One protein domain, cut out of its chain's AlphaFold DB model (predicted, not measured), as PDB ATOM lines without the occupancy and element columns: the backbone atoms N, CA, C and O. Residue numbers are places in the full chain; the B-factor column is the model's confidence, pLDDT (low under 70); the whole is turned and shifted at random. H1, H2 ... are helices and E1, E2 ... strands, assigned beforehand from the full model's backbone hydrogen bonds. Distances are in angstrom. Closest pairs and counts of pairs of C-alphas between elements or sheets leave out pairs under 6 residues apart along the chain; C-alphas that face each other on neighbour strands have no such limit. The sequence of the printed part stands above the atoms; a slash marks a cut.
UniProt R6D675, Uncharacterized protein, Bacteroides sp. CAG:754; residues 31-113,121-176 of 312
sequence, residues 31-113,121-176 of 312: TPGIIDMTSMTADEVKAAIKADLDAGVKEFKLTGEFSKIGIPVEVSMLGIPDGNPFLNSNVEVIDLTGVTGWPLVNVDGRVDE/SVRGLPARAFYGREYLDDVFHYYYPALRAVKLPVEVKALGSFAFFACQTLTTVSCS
ATOM      1  N   THR A  31     288.547 261.757 270.006       92.19
ATOM      2  CA  THR A  31     288.616 260.540 270.823       92.19
ATOM      3  C   THR A  31     287.948 259.391 270.056       92.19
ATOM      4  O   THR A  31     286.773 259.536 269.708       92.19
ATOM      5  N   PRO A  32     288.630 258.257 269.799       94.69
ATOM      6  CA  PRO A  32     288.026 257.130 269.091       94.69
ATOM      7  C   PRO A  32     286.736 256.655 269.775       94.69
ATOM      8  O   PRO A  32     286.666 256.565 271.002       94.69
ATOM      9  N   GLY A  33     285.703 256.387 268.982       96.31
ATOM     10  CA  GLY A  33     284.367 256.019 269.445       96.31
ATOM     11  C   GLY A  33     283.502 257.197 269.898       96.31
ATOM     12  O   GLY A  33     282.310 257.006 270.110       96.31
ATOM     13  N   ILE A  34     284.031 258.417 270.028       98.00
ATOM     14  CA  ILE A  34     283.242 259.609 270.371       98.00
ATOM     15  C   ILE A  34     283.166 260.517 269.145       98.00
ATOM     16  O   ILE A  34     284.162 261.114 268.743       98.00
ATOM     17  N   ILE A  35     281.974 260.625 268.553       97.56
ATOM     18  CA  ILE A  35     281.760 261.337 267.288       97.56
ATOM     19  C   ILE A  35     280.722 262.443 267.490       97.56
ATOM     20  O   ILE A  35     279.521 262.177 267.596       97.56
ATOM     21  N   ASP A  36     281.196 263.691 267.520       97.19
ATOM     22  CA  ASP A  36     280.339 264.875 267.467       97.19
ATOM     23  C   ASP A  36     280.079 265.278 266.017       97.19
ATOM     24  O   ASP A  36     280.924 265.850 265.330       97.19
ATOM     25  N   MET A  37     278.868 264.990 265.554       97.00
ATOM     26  CA  MET A  37     278.463 265.181 264.168       97.00
ATOM     27  C   MET A  37     278.037 266.625 263.868       97.00
ATOM     28  O   MET A  37     277.635 266.915 262.740       97.00
ATOM     29  N   THR A  38     278.069 267.549 264.837       95.56
ATOM     30  CA  THR A  38     277.502 268.905 264.691       95.56
ATOM     31  C   THR A  38     278.107 269.664 263.506       95.56
ATOM     32  O   THR A  38     277.361 270.203 262.684       95.56
ATOM     33  N   SER A  39     279.428 269.596 263.342       93.88
ATOM     34  CA  SER A  39     280.168 270.267 262.259       93.88
ATOM     35  C   SER A  39     280.542 269.345 261.094       93.88
ATOM     36  O   SER A  39     281.222 269.784 260.175       93.88
ATOM     37  N   MET A  40     280.102 268.084 261.122       96.12
ATOM     38  CA  MET A  40     280.427 267.085 260.101       96.12
ATOM     39  C   MET A  40     279.317 266.972 259.049       96.12
ATOM     40  O   MET A  40     278.132 267.179 259.333       96.12
ATOM     41  N   THR A  41     279.685 266.607 257.830       96.31
ATOM     42  CA  THR A  41     278.793 266.096 256.782       96.31
ATOM     43  C   THR A  41     278.474 264.616 257.024       96.31
ATOM     44  O   THR A  41     279.147 263.939 257.798       96.31
ATOM     45  N   ALA A  42     277.446 264.079 256.359       94.88
ATOM     46  CA  ALA A  42     277.083 262.665 256.513       94.88
ATOM     47  C   ALA A  42     278.198 261.704 256.047       94.88
ATOM     48  O   ALA A  42     278.399 260.652 256.652       94.88
ATOM     49  N   ASP A  43     278.945 262.067 254.999       95.44
ATOM     50  CA  ASP A  43     280.042 261.238 254.489       95.44
ATOM     51  C   ASP A  43     281.251 261.254 255.433       95.44
ATOM     52  O   ASP A  43     281.844 260.205 255.680       95.44
ATOM     53  N   GLU A  44     281.562 262.405 256.043       96.38
ATOM     54  CA  GLU A  44     282.591 262.501 257.088       96.38
ATOM     55  C   GLU A  44     282.229 261.654 258.313       96.38
ATOM     56  O   GLU A  44     283.088 260.962 258.856       96.38
ATOM     57  N   VAL A  45     280.957 261.648 258.733       97.12
ATOM     58  CA  VAL A  45     280.494 260.807 259.850       97.12
ATOM     59  C   VAL A  45     280.663 259.324 259.529       97.12
ATOM     60  O   VAL A  45     281.220 258.579 260.337       97.12
ATOM     61  N   LYS A  46     280.232 258.882 258.341       96.25
ATOM     62  CA  LYS A  46     280.406 257.487 257.903       96.25
ATOM     63  C   LYS A  46     281.882 257.093 257.838       96.25
ATOM     64  O   LYS A  46     282.236 256.002 258.282       96.25
ATOM     65  N   ALA A  47     282.736 257.974 257.314       96.06
ATOM     66  CA  ALA A  47     284.175 257.746 257.241       96.06
ATOM     67  C   ALA A  47     284.805 257.624 258.638       96.06
ATOM     68  O   ALA A  47     285.591 256.707 258.864       96.06
ATOM     69  N   ALA A  48     284.410 258.479 259.587       97.19
ATOM     70  CA  ALA A  48     284.887 258.429 260.967       97.19
ATOM     71  C   ALA A  48     284.468 257.136 261.686       97.19
ATOM     72  O   ALA A  48     285.310 256.470 262.289       97.19
ATOM     73  N   ILE A  49     283.195 256.731 261.571       97.88
ATOM     74  CA  ILE A  49     282.708 255.465 262.147       97.88
ATOM     75  C   ILE A  49     283.479 254.284 261.555       97.88
ATOM     76  O   ILE A  49     283.937 253.411 262.291       97.88
ATOM     77  N   LYS A  50     283.667 254.269 260.231       96.88
ATOM     78  CA  LYS A  50     284.420 253.211 259.558       96.88
ATOM     79  C   LYS A  50     285.877 253.154 260.024       96.88
ATOM     80  O   LYS A  50     286.357 252.064 260.322       96.88
ATOM     81  N   ALA A  51     286.564 254.292 260.098       97.00
ATOM     82  CA  ALA A  51     287.956 254.350 260.541       97.00
ATOM     83  C   ALA A  51     288.121 253.807 261.971       97.00
ATOM     84  O   ALA A  51     289.050 253.050 262.242       97.00
ATOM     85  N   ASP A  52     287.183 254.126 262.864       98.06
ATOM     86  CA  ASP A  52     287.163 253.598 264.230       98.06
ATOM     87  C   ASP A  52     286.923 252.092 264.284       98.06
ATOM     88  O   ASP A  52     287.619 251.378 265.009       98.06
ATOM     89  N   LEU A  53     285.953 251.596 263.513       97.75
ATOM     90  CA  LEU A  53     285.678 250.164 263.417       97.75
ATOM     91  C   LEU A  53     286.899 249.401 262.883       97.75
ATOM     92  O   LEU A  53     287.264 248.371 263.449       97.75
ATOM     93  N   ASP A  54     287.564 249.927 261.848       96.69
ATOM     94  CA  ASP A  54     288.788 249.351 261.277       96.69
ATOM     95  C   ASP A  54     289.957 249.378 262.284       96.69
ATOM     96  O   ASP A  54     290.778 248.459 262.312       96.69
ATOM     97  N   ALA A  55     290.005 250.389 263.159       96.94
ATOM     98  CA  ALA A  55     290.953 250.489 264.270       96.94
ATOM     99  C   ALA A  55     290.585 249.607 265.485       96.94
ATOM    100  O   ALA A  55     291.316 249.579 266.478       96.94
ATOM    101  N   GLY A  56     289.474 248.864 265.425       97.69
ATOM    102  CA  GLY A  56     289.041 247.936 266.470       97.69
ATOM    103  C   GLY A  56     288.244 248.575 267.610       97.69
ATOM    104  O   GLY A  56     288.044 247.928 268.642       97.69
ATOM    105  N   VAL A  57     287.772 249.812 267.447       98.44
ATOM    106  CA  VAL A  57     286.827 250.440 268.376       98.44
ATOM    107  C   VAL A  57     285.494 249.700 268.310       98.44
ATOM    108  O   VAL A  57     284.992 249.373 267.237       98.44
ATOM    109  N   LYS A  58     284.901 249.440 269.474       98.50
ATOM    110  CA  LYS A  58     283.653 248.668 269.588       98.50
ATOM    111  C   LYS A  58     282.524 249.406 270.289       98.50
ATOM    112  O   LYS A  58     281.392 248.928 270.292       98.50
ATOM    113  N   GLU A  59     282.824 250.537 270.908       98.75
ATOM    114  CA  GLU A  59     281.849 251.337 271.636       98.75
ATOM    115  C   GLU A  59     281.801 252.723 271.020       98.75
ATOM    116  O   GLU A  59     282.834 253.367 270.854       98.75
ATOM    117  N   PHE A  60     280.595 253.155 270.672       98.75
ATOM    118  CA  PHE A  60     280.366 254.413 269.990       98.75
ATOM    119  C   PHE A  60     279.406 255.281 270.784       98.75
ATOM    120  O   PHE A  60     278.374 254.801 271.247       98.75
ATOM    121  N   LYS A  61     279.721 256.567 270.897       98.69
ATOM    122  CA  LYS A  61     278.831 257.618 271.369       98.69
ATOM    123  C   LYS A  61     278.733 258.698 270.306       98.69
ATOM    124  O   LYS A  61     279.737 259.313 269.951       98.69
ATOM    125  N   LEU A  62     277.519 258.914 269.815       98.62
ATOM    126  CA  LEU A  62     277.236 259.877 268.757       98.62
ATOM    127  C   LEU A  62     276.430 261.045 269.324       98.62
ATOM    128  O   LEU A  62     275.514 260.851 270.132       98.62
ATOM    129  N   THR A  63     276.758 262.256 268.879       98.38
ATOM    130  CA  THR A  63     275.991 263.473 269.177       98.38
ATOM    131  C   THR A  63     275.706 264.273 267.911       98.38
ATOM    132  O   THR A  63     276.492 264.236 266.968       98.38
ATOM    133  N   GLY A  64     274.587 264.998 267.884       98.12
ATOM    134  CA  GLY A  64     274.155 265.797 266.731       98.12
ATOM    135  C   GLY A  64     273.010 265.158 265.939       98.12
ATOM    136  O   GLY A  64     272.330 264.256 266.415       98.12
ATOM    137  N   GLU A  65     272.772 265.636 264.721       97.88
ATOM    138  CA  GLU A  65     271.569 265.292 263.949       97.88
ATOM    139  C   GLU A  65     271.585 263.857 263.386       97.88
ATOM    140  O   GLU A  65     272.531 263.451 262.706       97.88
ATOM    141  N   PHE A  66     270.488 263.115 263.583       97.31
ATOM    142  CA  PHE A  66     270.296 261.734 263.118       97.31
ATOM    143  C   PHE A  66     270.556 261.563 261.617       97.31
ATOM    144  O   PHE A  66     271.138 260.565 261.189       97.31
ATOM    145  N   SER A  67     270.160 262.553 260.810       95.19
ATOM    146  CA  SER A  67     270.307 262.536 259.348       95.19
ATOM    147  C   SER A  67     271.758 262.381 258.876       95.19
ATOM    148  O   SER A  67     271.983 261.990 257.733       95.19
ATOM    149  N   LYS A  68     272.739 262.643 259.749       96.69
ATOM    150  CA  LYS A  68     274.168 262.521 259.445       96.69
ATOM    151  C   LYS A  68     274.741 261.127 259.702       96.69
ATOM    152  O   LYS A  68     275.777 260.805 259.138       96.69
ATOM    153  N   ILE A  69     274.079 260.287 260.505       96.12
ATOM    154  CA  ILE A  69     274.599 258.958 260.881       96.12
ATOM    155  C   ILE A  69     274.668 258.037 259.658       96.12
ATOM    156  O   ILE A  69     275.569 257.219 259.532       96.12
ATOM    157  N   GLY A  70     273.702 258.161 258.746       92.31
ATOM    158  CA  GLY A  70     273.574 257.273 257.592       92.31
ATOM    159  C   GLY A  70     272.687 256.052 257.825       92.31
ATOM    160  O   GLY A  70     272.526 255.261 256.904       92.31
ATOM    161  N   ILE A  71     272.064 255.909 259.004       92.62
ATOM    162  CA  ILE A  71     271.014 254.902 259.216       92.62
ATOM    163  C   ILE A  71     269.845 255.215 258.265       92.62
ATOM    164  O   ILE A  71     269.276 256.309 258.357       92.62
ATOM    165  N   PRO A  72     269.473 254.290 257.364       87.31
ATOM    166  CA  PRO A  72     268.400 254.530 256.409       87.31
ATOM    167  C   PRO A  72     267.052 254.767 257.098       87.31
ATOM    168  O   PRO A  72     266.692 254.072 258.048       87.31
ATOM    169  N   VAL A  73     266.301 255.748 256.597       83.81
ATOM    170  CA  VAL A  73     264.950 256.078 257.090       83.81
ATOM    171  C   VAL A  73     263.867 255.357 256.288       83.81
ATOM    172  O   VAL A  73     262.825 255.003 256.831       83.81
ATOM    173  N   GLU A  74     264.126 255.114 255.003       76.38
ATOM    174  CA  GLU A  74     263.217 254.448 254.072       76.38
ATOM    175  C   GLU A  74     263.908 253.193 253.538       76.38
ATOM    176  O   GLU A  74     264.837 253.270 252.736       76.38
ATOM    177  N   VAL A  75     263.481 252.025 254.015       71.31
ATOM    178  CA  VAL A  75     264.018 250.723 253.600       71.31
ATOM    179  C   VAL A  75     262.847 249.872 253.150       71.31
ATOM    180  O   VAL A  75     261.870 249.780 253.879       71.31
ATOM    181  N   SER A  76     262.925 249.241 251.978       71.56
ATOM    182  CA  SER A  76     261.895 248.292 251.524       71.56
ATOM    183  C   SER A  76     261.819 247.053 252.431       71.56
ATOM    184  O   SER A  76     262.807 246.681 253.064       71.56
ATOM    185  N   MET A  77     260.673 246.352 252.465       69.44
ATOM    186  CA  MET A  77     260.512 245.084 253.217       69.44
ATOM    187  C   MET A  77     261.557 244.031 252.862       69.44
ATOM    188  O   MET A  77     261.985 243.265 253.728       69.44
ATOM    189  N   LEU A  78     261.988 244.028 251.606       68.88
ATOM    190  CA  LEU A  78     262.971 243.089 251.079       68.88
ATOM    191  C   LEU A  78     264.382 243.690 251.013       68.88
ATOM    192  O   LEU A  78     265.319 242.992 250.649       68.88
ATOM    193  N   GLY A  79     264.545 244.974 251.353       66.19
ATOM    194  CA  GLY A  79     265.816 245.684 251.246       66.19
ATOM    195  C   GLY A  79     266.716 245.468 252.458       66.19
ATOM    196  O   GLY A  79     266.276 245.554 253.607       66.19
ATOM    197  N   ILE A  80     268.002 245.235 252.222       69.38
ATOM    198  CA  ILE A  80     269.030 245.369 253.258       69.38
ATOM    199  C   ILE A  80     269.061 246.852 253.681       69.38
ATOM    200  O   ILE A  80     268.859 247.719 252.827       69.38
ATOM    201  N   PRO A  81     269.250 247.190 254.972       70.50
ATOM    202  CA  PRO A  81     269.444 248.575 255.410       70.50
ATOM    203  C   PRO A  81     270.826 249.111 254.972       70.50
ATOM    204  O   PRO A  81     271.643 249.530 255.796       70.50
ATOM    205  N   ASP A  82     271.080 249.088 253.661       74.81
ATOM    206  CA  ASP A  82     272.293 249.573 253.016       74.81
ATOM    207  C   ASP A  82     272.481 251.056 253.341       74.81
ATOM    208  O   ASP A  82     271.617 251.893 253.078       74.81
ATOM    209  N   GLY A  83     273.620 251.381 253.950       84.19
ATOM    210  CA  GLY A  83     273.964 252.737 254.373       84.19
ATOM    211  C   GLY A  83     274.181 252.895 255.874       84.19
ATOM    212  O   GLY A  83     274.885 253.831 256.258       84.19
ATOM    213  N   ASN A  84     273.671 251.976 256.708       93.62
ATOM    214  CA  ASN A  84     273.980 251.999 258.138       93.62
ATOM    215  C   ASN A  84     275.491 251.743 258.345       93.62
ATOM    216  O   ASN A  84     275.969 250.661 257.998       93.62
ATOM    217  N   PRO A  85     276.250 252.692 258.931       95.69
ATOM    218  CA  PRO A  85     277.705 252.575 259.069       95.69
ATOM    219  C   PRO A  85     278.153 251.487 260.058       95.69
ATOM    220  O   PRO A  85     279.330 251.143 260.093       95.69
ATOM    221  N   PHE A  86     277.234 250.941 260.858       96.81
ATOM    222  CA  PHE A  86     277.493 249.851 261.799       96.81
ATOM    223  C   PHE A  86     277.167 248.463 261.236       96.81
ATOM    224  O   PHE A  86     277.424 247.461 261.910       96.81
ATOM    225  N   LEU A  87     276.581 248.380 260.039       94.12
ATOM    226  CA  LEU A  87     276.212 247.113 259.412       94.12
ATOM    227  C   LEU A  87     277.459 246.243 259.176       94.12
ATOM    228  O   LEU A  87     278.486 246.748 258.731       94.12
ATOM    229  N   ASN A  88     277.363 244.933 259.433       94.12
ATOM    230  CA  ASN A  88     278.468 243.975 259.273       94.12
ATOM    231  C   ASN A  88     279.717 244.315 260.106       94.12
ATOM    232  O   ASN A  88     280.844 244.075 259.673       94.12
ATOM    233  N   SER A  89     279.532 244.868 261.306       95.62
ATOM    234  CA  SER A  89     280.639 245.279 262.174       95.62
ATOM    235  C   SER A  89     280.664 244.534 263.511       95.62
ATOM    236  O   SER A  89     279.675 243.945 263.950       95.62
ATOM    237  N   ASN A  90     281.806 244.596 264.199       96.12
ATOM    238  CA  ASN A  90     281.978 244.063 265.555       96.12
ATOM    239  C   ASN A  90     281.614 245.086 266.645       96.12
ATOM    240  O   ASN A  90     282.137 245.007 267.759       96.12
ATOM    241  N   VAL A  91     280.753 246.061 266.327       98.56
ATOM    242  CA  VAL A  91     280.257 247.022 267.313       98.56
ATOM    243  C   VAL A  91     279.551 246.289 268.454       98.56
ATOM    244  O   VAL A  91     278.742 245.388 268.237       98.56
ATOM    245  N   GLU A  92     279.868 246.675 269.684       98.69
ATOM    246  CA  GLU A  92     279.290 246.109 270.898       98.69
ATOM    247  C   GLU A  92     278.277 247.067 271.533       98.69
ATOM    248  O   GLU A  92     277.226 246.632 272.010       98.69
ATOM    249  N   VAL A  93     278.569 248.371 271.535       98.81
ATOM    250  CA  VAL A  93     277.732 249.388 272.187       98.81
ATOM    251  C   VAL A  93     277.547 250.596 271.284       98.81
ATOM    252  O   VAL A  93     278.522 251.149 270.781       98.81
ATOM    253  N   ILE A  94     276.299 251.043 271.146       98.81
ATOM    254  CA  ILE A  94     275.955 252.282 270.443       98.81
ATOM    255  C   ILE A  94     275.142 253.178 271.380       98.81
ATOM    256  O   ILE A  94     274.021 252.862 271.777       98.81
ATOM    257  N   ASP A  95     275.724 254.307 271.751       98.81
ATOM    258  CA  ASP A  95     275.134 255.331 272.599       98.81
ATOM    259  C   ASP A  95     274.674 256.511 271.729       98.81
ATOM    260  O   ASP A  95     275.480 257.316 271.263       98.81
ATOM    261  N   LEU A  96     273.363 256.593 271.494       98.69
ATOM    262  CA  LEU A  96     272.720 257.645 270.701       98.69
ATOM    263  C   LEU A  96     272.074 258.710 271.597       98.69
ATOM    264  O   LEU A  96     271.234 259.477 271.137       98.69
ATOM    265  N   THR A  97     272.435 258.769 272.884       98.31
ATOM    266  CA  THR A  97     271.764 259.650 273.858       98.31
ATOM    267  C   THR A  97     271.941 261.143 273.582       98.31
ATOM    268  O   THR A  97     271.177 261.941 274.112       98.31
ATOM    269  N   GLY A  98     272.923 261.536 272.763       97.94
ATOM    270  CA  GLY A  98     273.092 262.919 272.308       97.94
ATOM    271  C   GLY A  98     272.641 263.168 270.868       97.94
ATOM    272  O   GLY A  98     272.975 264.215 270.314       97.94
ATOM    273  N   VAL A  99     271.944 262.214 270.242       98.50
ATOM    274  CA  VAL A  99     271.443 262.350 268.870       98.50
ATOM    275  C   VAL A  99     270.081 263.044 268.854       98.50
ATOM    276  O   VAL A  99     269.164 262.663 269.583       98.50
ATOM    277  N   THR A 100     269.935 264.030 267.975       97.62
ATOM    278  CA  THR A 100     268.728 264.843 267.759       97.62
ATOM    279  C   THR A 100     268.133 264.596 266.367       97.62
ATOM    280  O   THR A 100     268.646 263.793 265.591       97.62
ATOM    281  N   GLY A 101     267.017 265.250 266.032       95.75
ATOM    282  CA  GLY A 101     266.502 265.237 264.654       95.75
ATOM    283  C   GLY A 101     265.869 263.920 264.192       95.75
ATOM    284  O   GLY A 101     265.831 263.647 262.994       95.75
ATOM    285  N   TRP A 102     265.367 263.099 265.121       95.06
ATOM    286  CA  TRP A 102     264.803 261.779 264.819       95.06
ATOM    287  C   TRP A 102     263.664 261.841 263.787       95.06
ATOM    288  O   TRP A 102     262.761 262.681 263.920       95.06
ATOM    289  N   PRO A 103     263.681 260.967 262.765       91.88
ATOM    290  CA  PRO A 103     262.695 260.968 261.695       91.88
ATOM    291  C   PRO A 103     261.346 260.453 262.193       91.88
ATOM    292  O   PRO A 103     261.239 259.868 263.272       91.88
ATOM    293  N   LEU A 104     260.308 260.659 261.383       87.12
ATOM    294  CA  LEU A 104     259.053 259.932 261.557       87.12
ATOM    295  C   LEU A 104     259.308 258.440 261.349       87.12
ATOM    296  O   LEU A 104     260.139 258.081 260.521       87.12
ATOM    297  N   VAL A 105     258.612 257.582 262.095       82.75
ATOM    298  CA  VAL A 105     258.782 256.127 261.984       82.75
ATOM    299  C   VAL A 105     257.463 255.397 261.789       82.75
ATOM    300  O   VAL A 105     256.413 255.823 262.266       82.75
ATOM    301  N   ASN A 106     257.542 254.283 261.062       74.50
ATOM    302  CA  ASN A 106     256.430 253.373 260.848       74.50
ATOM    303  C   ASN A 106     256.456 252.244 261.887       74.50
ATOM    304  O   ASN A 106     257.410 251.458 261.957       74.50
ATOM    305  N   VAL A 107     255.383 252.155 262.669       76.25
ATOM    306  CA  VAL A 107     255.214 251.164 263.737       76.25
ATOM    307  C   VAL A 107     254.166 250.097 263.415       76.25
ATOM    308  O   VAL A 107     254.187 249.032 264.028       76.25
ATOM    309  N   ASP A 108     253.263 250.336 262.458       66.38
ATOM    310  CA  ASP A 108     252.001 249.598 262.349       66.38
ATOM    311  C   ASP A 108     252.019 248.370 261.432       66.38
ATOM    312  O   ASP A 108     251.005 247.678 261.336       66.38
ATOM    313  N   GLY A 109     253.165 248.033 260.829       58.97
ATOM    314  CA  GLY A 109     253.372 246.786 260.079       58.97
ATOM    315  C   GLY A 109     252.496 246.630 258.826       58.97
ATOM    316  O   GLY A 109     252.676 245.677 258.072       58.97
ATOM    317  N   ARG A 110     251.571 247.562 258.560       57.75
ATOM    318  CA  ARG A 110     250.732 247.621 257.357       57.75
ATOM    319  C   ARG A 110     251.438 248.441 256.309       57.75
ATOM    320  O   ARG A 110     251.050 249.550 255.958       57.75
ATOM    321  N   VAL A 111     252.536 247.878 255.865       51.22
ATOM    322  CA  VAL A 111     253.438 248.561 254.974       51.22
ATOM    323  C   VAL A 111     253.099 248.186 253.552       51.22
ATOM    324  O   VAL A 111     252.994 247.015 253.199       51.22
ATOM    325  N   ASP A 112     252.902 249.207 252.724       58.59
ATOM    326  CA  ASP A 112     253.211 249.036 251.316       58.59
ATOM    327  C   ASP A 112     254.687 248.598 251.186       58.59
ATOM    328  O   ASP A 112     255.460 248.620 252.148       58.59
ATOM    329  N   GLU A 113     255.116 248.172 250.003       58.91
ATOM    330  CA  GLU A 113     256.462 247.613 249.775       58.91
ATOM    331  C   GLU A 113     257.631 248.535 250.207       58.91
ATOM    332  O   GLU A 113     258.789 248.102 250.237       58.91
ATOM    333  N   SER A 121     252.300 259.737 262.977       62.59
ATOM    334  CA  SER A 121     253.632 260.361 262.957       62.59
ATOM    335  C   SER A 121     254.318 260.528 264.325       62.59
ATOM    336  O   SER A 121     254.369 261.628 264.871       62.59
ATOM    337  N   VAL A 122     254.909 259.455 264.845       79.69
ATOM    338  CA  VAL A 122     255.809 259.478 266.003       79.69
ATOM    339  C   VAL A 122     257.251 259.529 265.523       79.69
ATOM    340  O   VAL A 122     257.604 258.937 264.501       79.69
ATOM    341  N   ARG A 123     258.088 260.285 266.235       89.75
ATOM    342  CA  ARG A 123     259.520 260.355 265.947       89.75
ATOM    343  C   ARG A 123     260.243 259.239 266.676       89.75
ATOM    344  O   ARG A 123     259.963 258.991 267.848       89.75
ATOM    345  N   GLY A 124     261.180 258.576 266.013       94.50
ATOM    346  CA  GLY A 124     261.890 257.490 266.667       94.50
ATOM    347  C   GLY A 124     262.942 256.800 265.822       94.50
ATOM    348  O   GLY A 124     263.409 257.337 264.820       94.50
ATOM    349  N   LEU A 125     263.315 255.600 266.258       94.75
ATOM    350  CA  LEU A 125     264.298 254.769 265.577       94.75
ATOM    351  C   LEU A 125     263.662 254.140 264.324       94.75
ATOM    352  O   LEU A 125     262.659 253.437 264.477       94.75
ATOM    353  N   PRO A 126     264.198 254.369 263.110       91.31
ATOM    354  CA  PRO A 126     263.600 253.860 261.879       91.31
ATOM    355  C   PRO A 126     263.414 252.349 261.842       91.31
ATOM    356  O   PRO A 126     264.080 251.585 262.549       91.31
ATOM    357  N   ALA A 127     262.517 251.921 260.957       88.38
ATOM    358  CA  ALA A 127     262.349 250.512 260.660       88.38
ATOM    359  C   ALA A 127     263.682 249.900 260.203       88.38
ATOM    360  O   ALA A 127     264.443 250.530 259.471       88.38
ATOM    361  N   ARG A 128     263.967 248.670 260.645       89.56
ATOM    362  CA  ARG A 128     265.181 247.908 260.289       89.56
ATOM    363  C   ARG A 128     266.515 248.588 260.647       89.56
ATOM    364  O   ARG A 128     267.550 248.122 260.173       89.56
ATOM    365  N   ALA A 129     266.526 249.623 261.496       93.19
ATOM    366  CA  ALA A 129     267.740 250.369 261.840       93.19
ATOM    367  C   ALA A 129     268.912 249.450 262.230       93.19
ATOM    368  O   ALA A 129     269.995 249.572 261.673       93.19
ATOM    369  N   PHE A 130     268.673 248.471 263.102       95.50
ATOM    370  CA  PHE A 130     269.613 247.419 263.488       95.50
ATOM    371  C   PHE A 130     269.048 246.033 263.148       95.50
ATOM    372  O   PHE A 130     269.019 245.134 263.984       95.50
ATOM    373  N   TYR A 131     268.570 245.851 261.914       92.81
ATOM    374  CA  TYR A 131     268.099 244.550 261.435       92.81
ATOM    375  C   TYR A 131     269.222 243.512 261.539       92.81
ATOM    376  O   TYR A 131     270.299 243.686 260.982       92.81
ATOM    377  N   GLY A 132     268.995 242.457 262.310       91.81
ATOM    378  CA  GLY A 132     270.028 241.580 262.850       91.81
ATOM    379  C   GLY A 132     270.508 240.485 261.914       91.81
ATOM    380  O   GLY A 132     271.614 239.986 262.118       91.81
ATOM    381  N   ARG A 133     269.713 240.090 260.912       91.25
ATOM    382  CA  ARG A 133     270.064 238.965 260.037       91.25
ATOM    383  C   ARG A 133     269.445 239.016 258.655       91.25
ATOM    384  O   ARG A 133     268.359 239.548 258.490       91.25
ATOM    385  N   GLU A 134     270.047 238.297 257.729       89.25
ATOM    386  CA  GLU A 134     269.485 237.958 256.425       89.25
ATOM    387  C   GLU A 134     269.580 236.449 256.189       89.25
ATOM    388  O   GLU A 134     270.398 235.758 256.801       89.25
ATOM    389  N   TYR A 135     268.695 235.924 255.344       87.38
ATOM    390  CA  TYR A 135     268.777 234.555 254.851       87.38
ATOM    391  C   TYR A 135     269.304 234.597 253.419       87.38
ATOM    392  O   TYR A 135     268.602 235.056 252.522       87.38
ATOM    393  N   LEU A 136     270.541 234.143 253.235       87.06
ATOM    394  CA  LEU A 136     271.238 234.123 251.952       87.06
ATOM    395  C   LEU A 136     271.971 232.786 251.829       87.06
ATOM    396  O   LEU A 136     272.536 232.311 252.812       87.06
ATOM    397  N   ASP A 137     271.943 232.182 250.642       89.56
ATOM    398  CA  ASP A 137     272.634 230.919 250.338       89.56
ATOM    399  C   ASP A 137     272.357 229.800 251.361       89.56
ATOM    400  O   ASP A 137     273.259 229.114 251.840       89.56
ATOM    401  N   ASP A 138     271.083 229.653 251.732       92.19
ATOM    402  CA  ASP A 138     270.583 228.689 252.719       92.19
ATOM    403  C   ASP A 138     271.160 228.813 254.143       92.19
ATOM    404  O   ASP A 138     271.003 227.919 254.981       92.19
ATOM    405  N   VAL A 139     271.788 229.949 254.459       91.69
ATOM    406  CA  VAL A 139     272.381 230.226 255.768       91.69
ATOM    407  C   VAL A 139     271.922 231.582 256.297       91.69
ATOM    408  O   VAL A 139     271.764 232.572 255.580       91.69
ATOM    409  N   PHE A 140     271.713 231.644 257.611       89.94
ATOM    410  CA  PHE A 140     271.470 232.910 258.283       89.94
ATOM    411  C   PHE A 140     272.774 233.656 258.533       89.94
ATOM    412  O   PHE A 140     273.629 233.192 259.289       89.94
ATOM    413  N   HIS A 141     272.876 234.839 257.944       90.81
ATOM    414  CA  HIS A 141     273.978 235.771 258.121       90.81
ATOM    415  C   HIS A 141     273.559 236.837 259.127       90.81
ATOM    416  O   HIS A 141     272.479 237.403 258.993       90.81
ATOM    417  N   TYR A 142     274.382 237.099 260.144       92.69
ATOM    418  CA  TYR A 142     274.065 238.068 261.194       92.69
ATOM    419  C   TYR A 142     274.876 239.348 261.009       92.69
ATOM    420  O   TYR A 142     276.100 239.320 261.104       92.69
ATOM    421  N   TYR A 143     274.189 240.470 260.797       94.00
ATOM    422  CA  TYR A 143     274.822 241.767 260.536       94.00
ATOM    423  C   TYR A 143     275.473 242.387 261.779       94.00
ATOM    424  O   TYR A 143     276.371 243.217 261.655       94.00
ATOM    425  N   TYR A 144     275.013 241.992 262.969       96.25
ATOM    426  CA  TYR A 144     275.469 242.517 264.256       96.25
ATOM    427  C   TYR A 144     275.880 241.371 265.191       96.25
ATOM    428  O   TYR A 144     275.169 241.070 266.154       96.25
ATOM    429  N   PRO A 145     277.008 240.691 264.924       95.88
ATOM    430  CA  PRO A 145     277.432 239.530 265.704       95.88
ATOM    431  C   PRO A 145     277.793 239.870 267.158       95.88
ATOM    432  O   PRO A 145     277.757 238.979 267.999       95.88
ATOM    433  N   ALA A 146     278.108 241.130 267.482       97.94
ATOM    434  CA  ALA A 146     278.595 241.538 268.805       97.94
ATOM    435  C   ALA A 146     277.737 242.602 269.524       97.94
ATOM    436  O   ALA A 146     278.019 242.914 270.683       97.94
ATOM    437  N   LEU A 147     276.689 243.139 268.884       98.50
ATOM    438  CA  LEU A 147     275.907 244.258 269.421       98.50
ATOM    439  C   LEU A 147     275.149 243.847 270.688       98.50
ATOM    440  O   LEU A 147     274.103 243.208 270.622       98.50
ATOM    441  N   ARG A 148     275.655 244.270 271.850       98.38
ATOM    442  CA  ARG A 148     275.098 243.938 273.168       98.38
ATOM    443  C   ARG A 148     274.218 245.034 273.753       98.38
ATOM    444  O   ARG A 148     273.370 244.706 274.589       98.38
ATOM    445  N   ALA A 149     274.408 246.296 273.358       98.56
ATOM    446  CA  ALA A 149     273.677 247.424 273.929       98.56
ATOM    447  C   ALA A 149     273.437 248.577 272.944       98.56
ATOM    448  O   ALA A 149     274.363 249.032 272.275       98.56
ATOM    449  N   VAL A 150     272.216 249.120 272.956       98.69
ATOM    450  CA  VAL A 150     271.884 250.399 272.309       98.69
ATOM    451  C   VAL A 150     271.185 251.321 273.301       98.69
ATOM    452  O   VAL A 150     270.274 250.893 274.013       98.69
ATOM    453  N   LYS A 151     271.601 252.586 273.362       98.69
ATOM    454  CA  LYS A 151     270.966 253.603 274.209       98.69
ATOM    455  C   LYS A 151     270.321 254.673 273.345       98.69
ATOM    456  O   LYS A 151     271.002 255.294 272.534       98.69
ATOM    457  N   LEU A 152     269.026 254.880 273.540       98.62
ATOM    458  CA  LEU A 152     268.230 255.866 272.821       98.62
ATOM    459  C   LEU A 152     267.932 257.066 273.732       98.62
ATOM    460  O   LEU A 152     267.800 256.893 274.948       98.62
ATOM    461  N   PRO A 153     267.844 258.278 273.167       98.00
ATOM    462  CA  PRO A 153     267.510 259.478 273.915       98.00
ATOM    463  C   PRO A 153     265.993 259.570 274.161       98.00
ATOM    464  O   PRO A 153     265.203 258.805 273.601       98.00
ATOM    465  N   VAL A 154     265.573 260.507 275.012       96.75
ATOM    466  CA  VAL A 154     264.168 260.649 275.451       96.75
ATOM    467  C   VAL A 154     263.226 261.134 274.341       96.75
ATOM    468  O   VAL A 154     262.010 260.958 274.414       96.75
ATOM    469  N   GLU A 155     263.786 261.726 273.290       95.62
ATOM    470  CA  GLU A 155     263.098 262.186 272.088       95.62
ATOM    471  C   GLU A 155     262.615 261.025 271.208       95.62
ATOM    472  O   GLU A 155     261.742 261.224 270.360       95.62
ATOM    473  N   VAL A 156     263.151 259.811 271.399       97.25
ATOM    474  CA  VAL A 156     262.702 258.616 270.679       97.25
ATOM    475  C   VAL A 156     261.421 258.088 271.311       97.25
ATOM    476  O   VAL A 156     261.431 257.484 272.383       97.25
ATOM    477  N   LYS A 157     260.307 258.291 270.601       96.44
ATOM    478  CA  LYS A 157     258.963 257.869 271.010       96.44
ATOM    479  C   LYS A 157     258.526 256.542 270.422       96.44
ATOM    480  O   LYS A 157     257.530 255.982 270.859       96.44
ATOM    481  N   ALA A 158     259.277 256.007 269.470       95.00
ATOM    482  CA  ALA A 158     258.907 254.771 268.811       95.00
ATOM    483  C   ALA A 158     260.112 253.954 268.357       95.00
ATOM    484  O   ALA A 158     261.134 254.496 267.926       95.00
ATOM    485  N   LEU A 159     259.950 252.636 268.421       95.75
ATOM    486  CA  LEU A 159     260.799 251.688 267.716       95.75
ATOM    487  C   LEU A 159     260.082 251.286 266.435       95.75
ATOM    488  O   LEU A 159     259.009 250.684 266.488       95.75
ATOM    489  N   GLY A 160     260.667 251.626 265.293       91.88
ATOM    490  CA  GLY A 160     260.132 251.248 263.996       91.88
ATOM    491  C   GLY A 160     260.074 249.734 263.809       91.88
ATOM    492  O   GLY A 160     260.718 248.950 264.516       91.88
ATOM    493  N   SER A 161     259.296 249.322 262.816       89.44
ATOM    494  CA  SER A 161     259.146 247.912 262.457       89.44
ATOM    495  C   SER A 161     260.514 247.249 262.243       89.44
ATOM    496  O   SER A 161     261.371 247.775 261.537       89.44
ATOM    497  N   PHE A 162     260.739 246.093 262.862       92.19
ATOM    498  CA  PHE A 162     261.990 245.333 262.797       92.19
ATOM    499  C   PHE A 162     263.258 246.063 263.287       92.19
ATOM    500  O   PHE A 162     264.361 245.643 262.934       92.19
ATOM    501  N   ALA A 163     263.144 247.143 264.071       94.50
ATOM    502  CA  ALA A 163     264.283 247.987 264.456       94.50
ATOM    503  C   ALA A 163     265.498 247.226 265.025       94.50
ATOM    504  O   ALA A 163     266.621 247.617 264.736       94.50
ATOM    505  N   PHE A 164     265.289 246.145 265.779       97.56
ATOM    506  CA  PHE A 164     266.320 245.256 266.339       97.56
ATOM    507  C   PHE A 164     266.047 243.782 266.011       97.56
ATOM    508  O   PHE A 164     266.406 242.881 266.774       97.56
ATOM    509  N   PHE A 165     265.344 243.511 264.910       95.50
ATOM    510  CA  PHE A 165     264.915 242.156 264.583       95.50
ATOM    511  C   PHE A 165     266.103 241.197 264.529       95.50
ATOM    512  O   PHE A 165     267.023 241.371 263.744       95.50
ATOM    513  N   ALA A 166     266.051 240.139 265.322       97.00
ATOM    514  CA  ALA A 166     267.014 239.059 265.363       97.00
ATOM    515  C   ALA A 166     268.463 239.433 265.729       97.00
ATOM    516  O   ALA A 166     269.395 238.708 265.358       97.00
ATOM    517  N   CYS A 167     268.674 240.504 266.501       97.56
ATOM    518  CA  CYS A 167     269.966 240.789 267.131       97.56
ATOM    519  C   CYS A 167     270.309 239.718 268.187       97.56
ATOM    520  O   CYS A 167     269.906 239.809 269.348       97.56
ATOM    521  N   GLN A 168     271.071 238.690 267.795       97.00
ATOM    522  CA  GLN A 168     271.336 237.505 268.630       97.00
ATOM    523  C   GLN A 168     272.095 237.806 269.926       97.00
ATOM    524  O   GLN A 168     271.952 237.070 270.902       97.00
ATOM    525  N   THR A 169     272.897 238.870 269.942       98.00
ATOM    526  CA  THR A 169     273.749 239.238 271.078       98.00
ATOM    527  C   THR A 169     273.228 240.410 271.900       98.00
ATOM    528  O   THR A 169     273.812 240.723 272.939       98.00
ATOM    529  N   LEU A 170     272.100 241.010 271.507       98.56
ATOM    530  CA  LEU A 170     271.538 242.174 272.184       98.56
ATOM    531  C   LEU A 170     271.040 241.790 273.577       98.56
ATOM    532  O   LEU A 170     270.161 240.945 273.726       98.56
ATOM    533  N   THR A 171     271.607 242.427 274.602       98.25
ATOM    534  CA  THR A 171     271.276 242.168 276.013       98.25
ATOM    535  C   THR A 171     270.464 243.284 276.651       98.25
ATOM    536  O   THR A 171     269.739 243.029 277.612       98.25
ATOM    537  N   THR A 172     270.576 244.511 276.132       97.00
ATOM    538  CA  THR A 172     269.892 245.689 276.671       97.00
ATOM    539  C   THR A 172     269.587 246.714 275.583       97.00
ATOM    540  O   THR A 172     270.397 246.952 274.687       97.00
ATOM    541  N   VAL A 173     268.436 247.372 275.713       98.12
ATOM    542  CA  VAL A 173     268.080 248.581 274.968       98.12
ATOM    543  C   VAL A 173     267.562 249.600 275.976       98.12
ATOM    544  O   VAL A 173     266.618 249.312 276.709       98.12
ATOM    545  N   SER A 174     268.182 250.777 276.046       97.81
ATOM    546  CA  SER A 174     267.680 251.875 276.882       97.81
ATOM    547  C   SER A 174     266.718 252.723 276.053       97.81
ATOM    548  O   SER A 174     267.160 253.454 275.172       97.81
ATOM    549  N   CYS A 175     265.413 252.585 276.298       97.56
ATOM    550  CA  CYS A 175     264.348 253.176 275.478       97.56
ATOM    551  C   CYS A 175     263.115 253.593 276.305       97.56
ATOM    552  O   CYS A 175     261.978 253.456 275.864       97.56
ATOM    553  N   SER A 176     263.332 254.130 277.508       97.50
ATOM    554  CA  SER A 176     262.267 254.366 278.494       97.50
ATOM    555  C   SER A 176     261.150 255.316 278.041       97.50
ATOM    556  O   SER A 176     260.049 255.254 278.576       97.50
TER     557      SER A 176
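What this domain is: This is residues 31 to 113 and 121 to 176 of the 312 residues of an uncharacterized protein of Bacteroides sp. CAG:754 (UniProt R6D675). With little regular structure, the domain is a wall of five parallel strands, E1 E2 E3 E7 E8, with H1 over one face. Of 139 printed residues, 49 are in named elements: eight strands and one helix, H1, following E1; the class is mixed. It is compact, radius of gyration of the C-alphas 14.3 A, spanning 40 by 36 by 27 A.

Where its parts are: E1, residues 34 to 36, begins at C-alpha (283.242, 259.609, 270.371). H1 is 42 to 54, E2 59 to 65, E3 93 to 100, E4 122 to 125, E5 133 to 136, E6 139 to 142, E7 149 to 151, E8 172 to 174.

How they stand to each other: E1, H1, E2 form a strand-helix-strand unit with right-handed crossover, H1's height over the sheet being 10.1 A. Every O i to N i+4 pair of H1 is within hydrogen-bond range. So are N 62 and O 95 of E2 and E3, 3.0 A, and N 134 and O 141 of hairpin E5 and E6, 2.9 A.

The domain as a whole: The cut, residues 114 to 120, leaves 18.6 A between C-alphas 113 and 121. E2 to E3 and E7 to E8 are long links. Residues 77 to 80, 108 to 113 and 121 have pLDDT under 70.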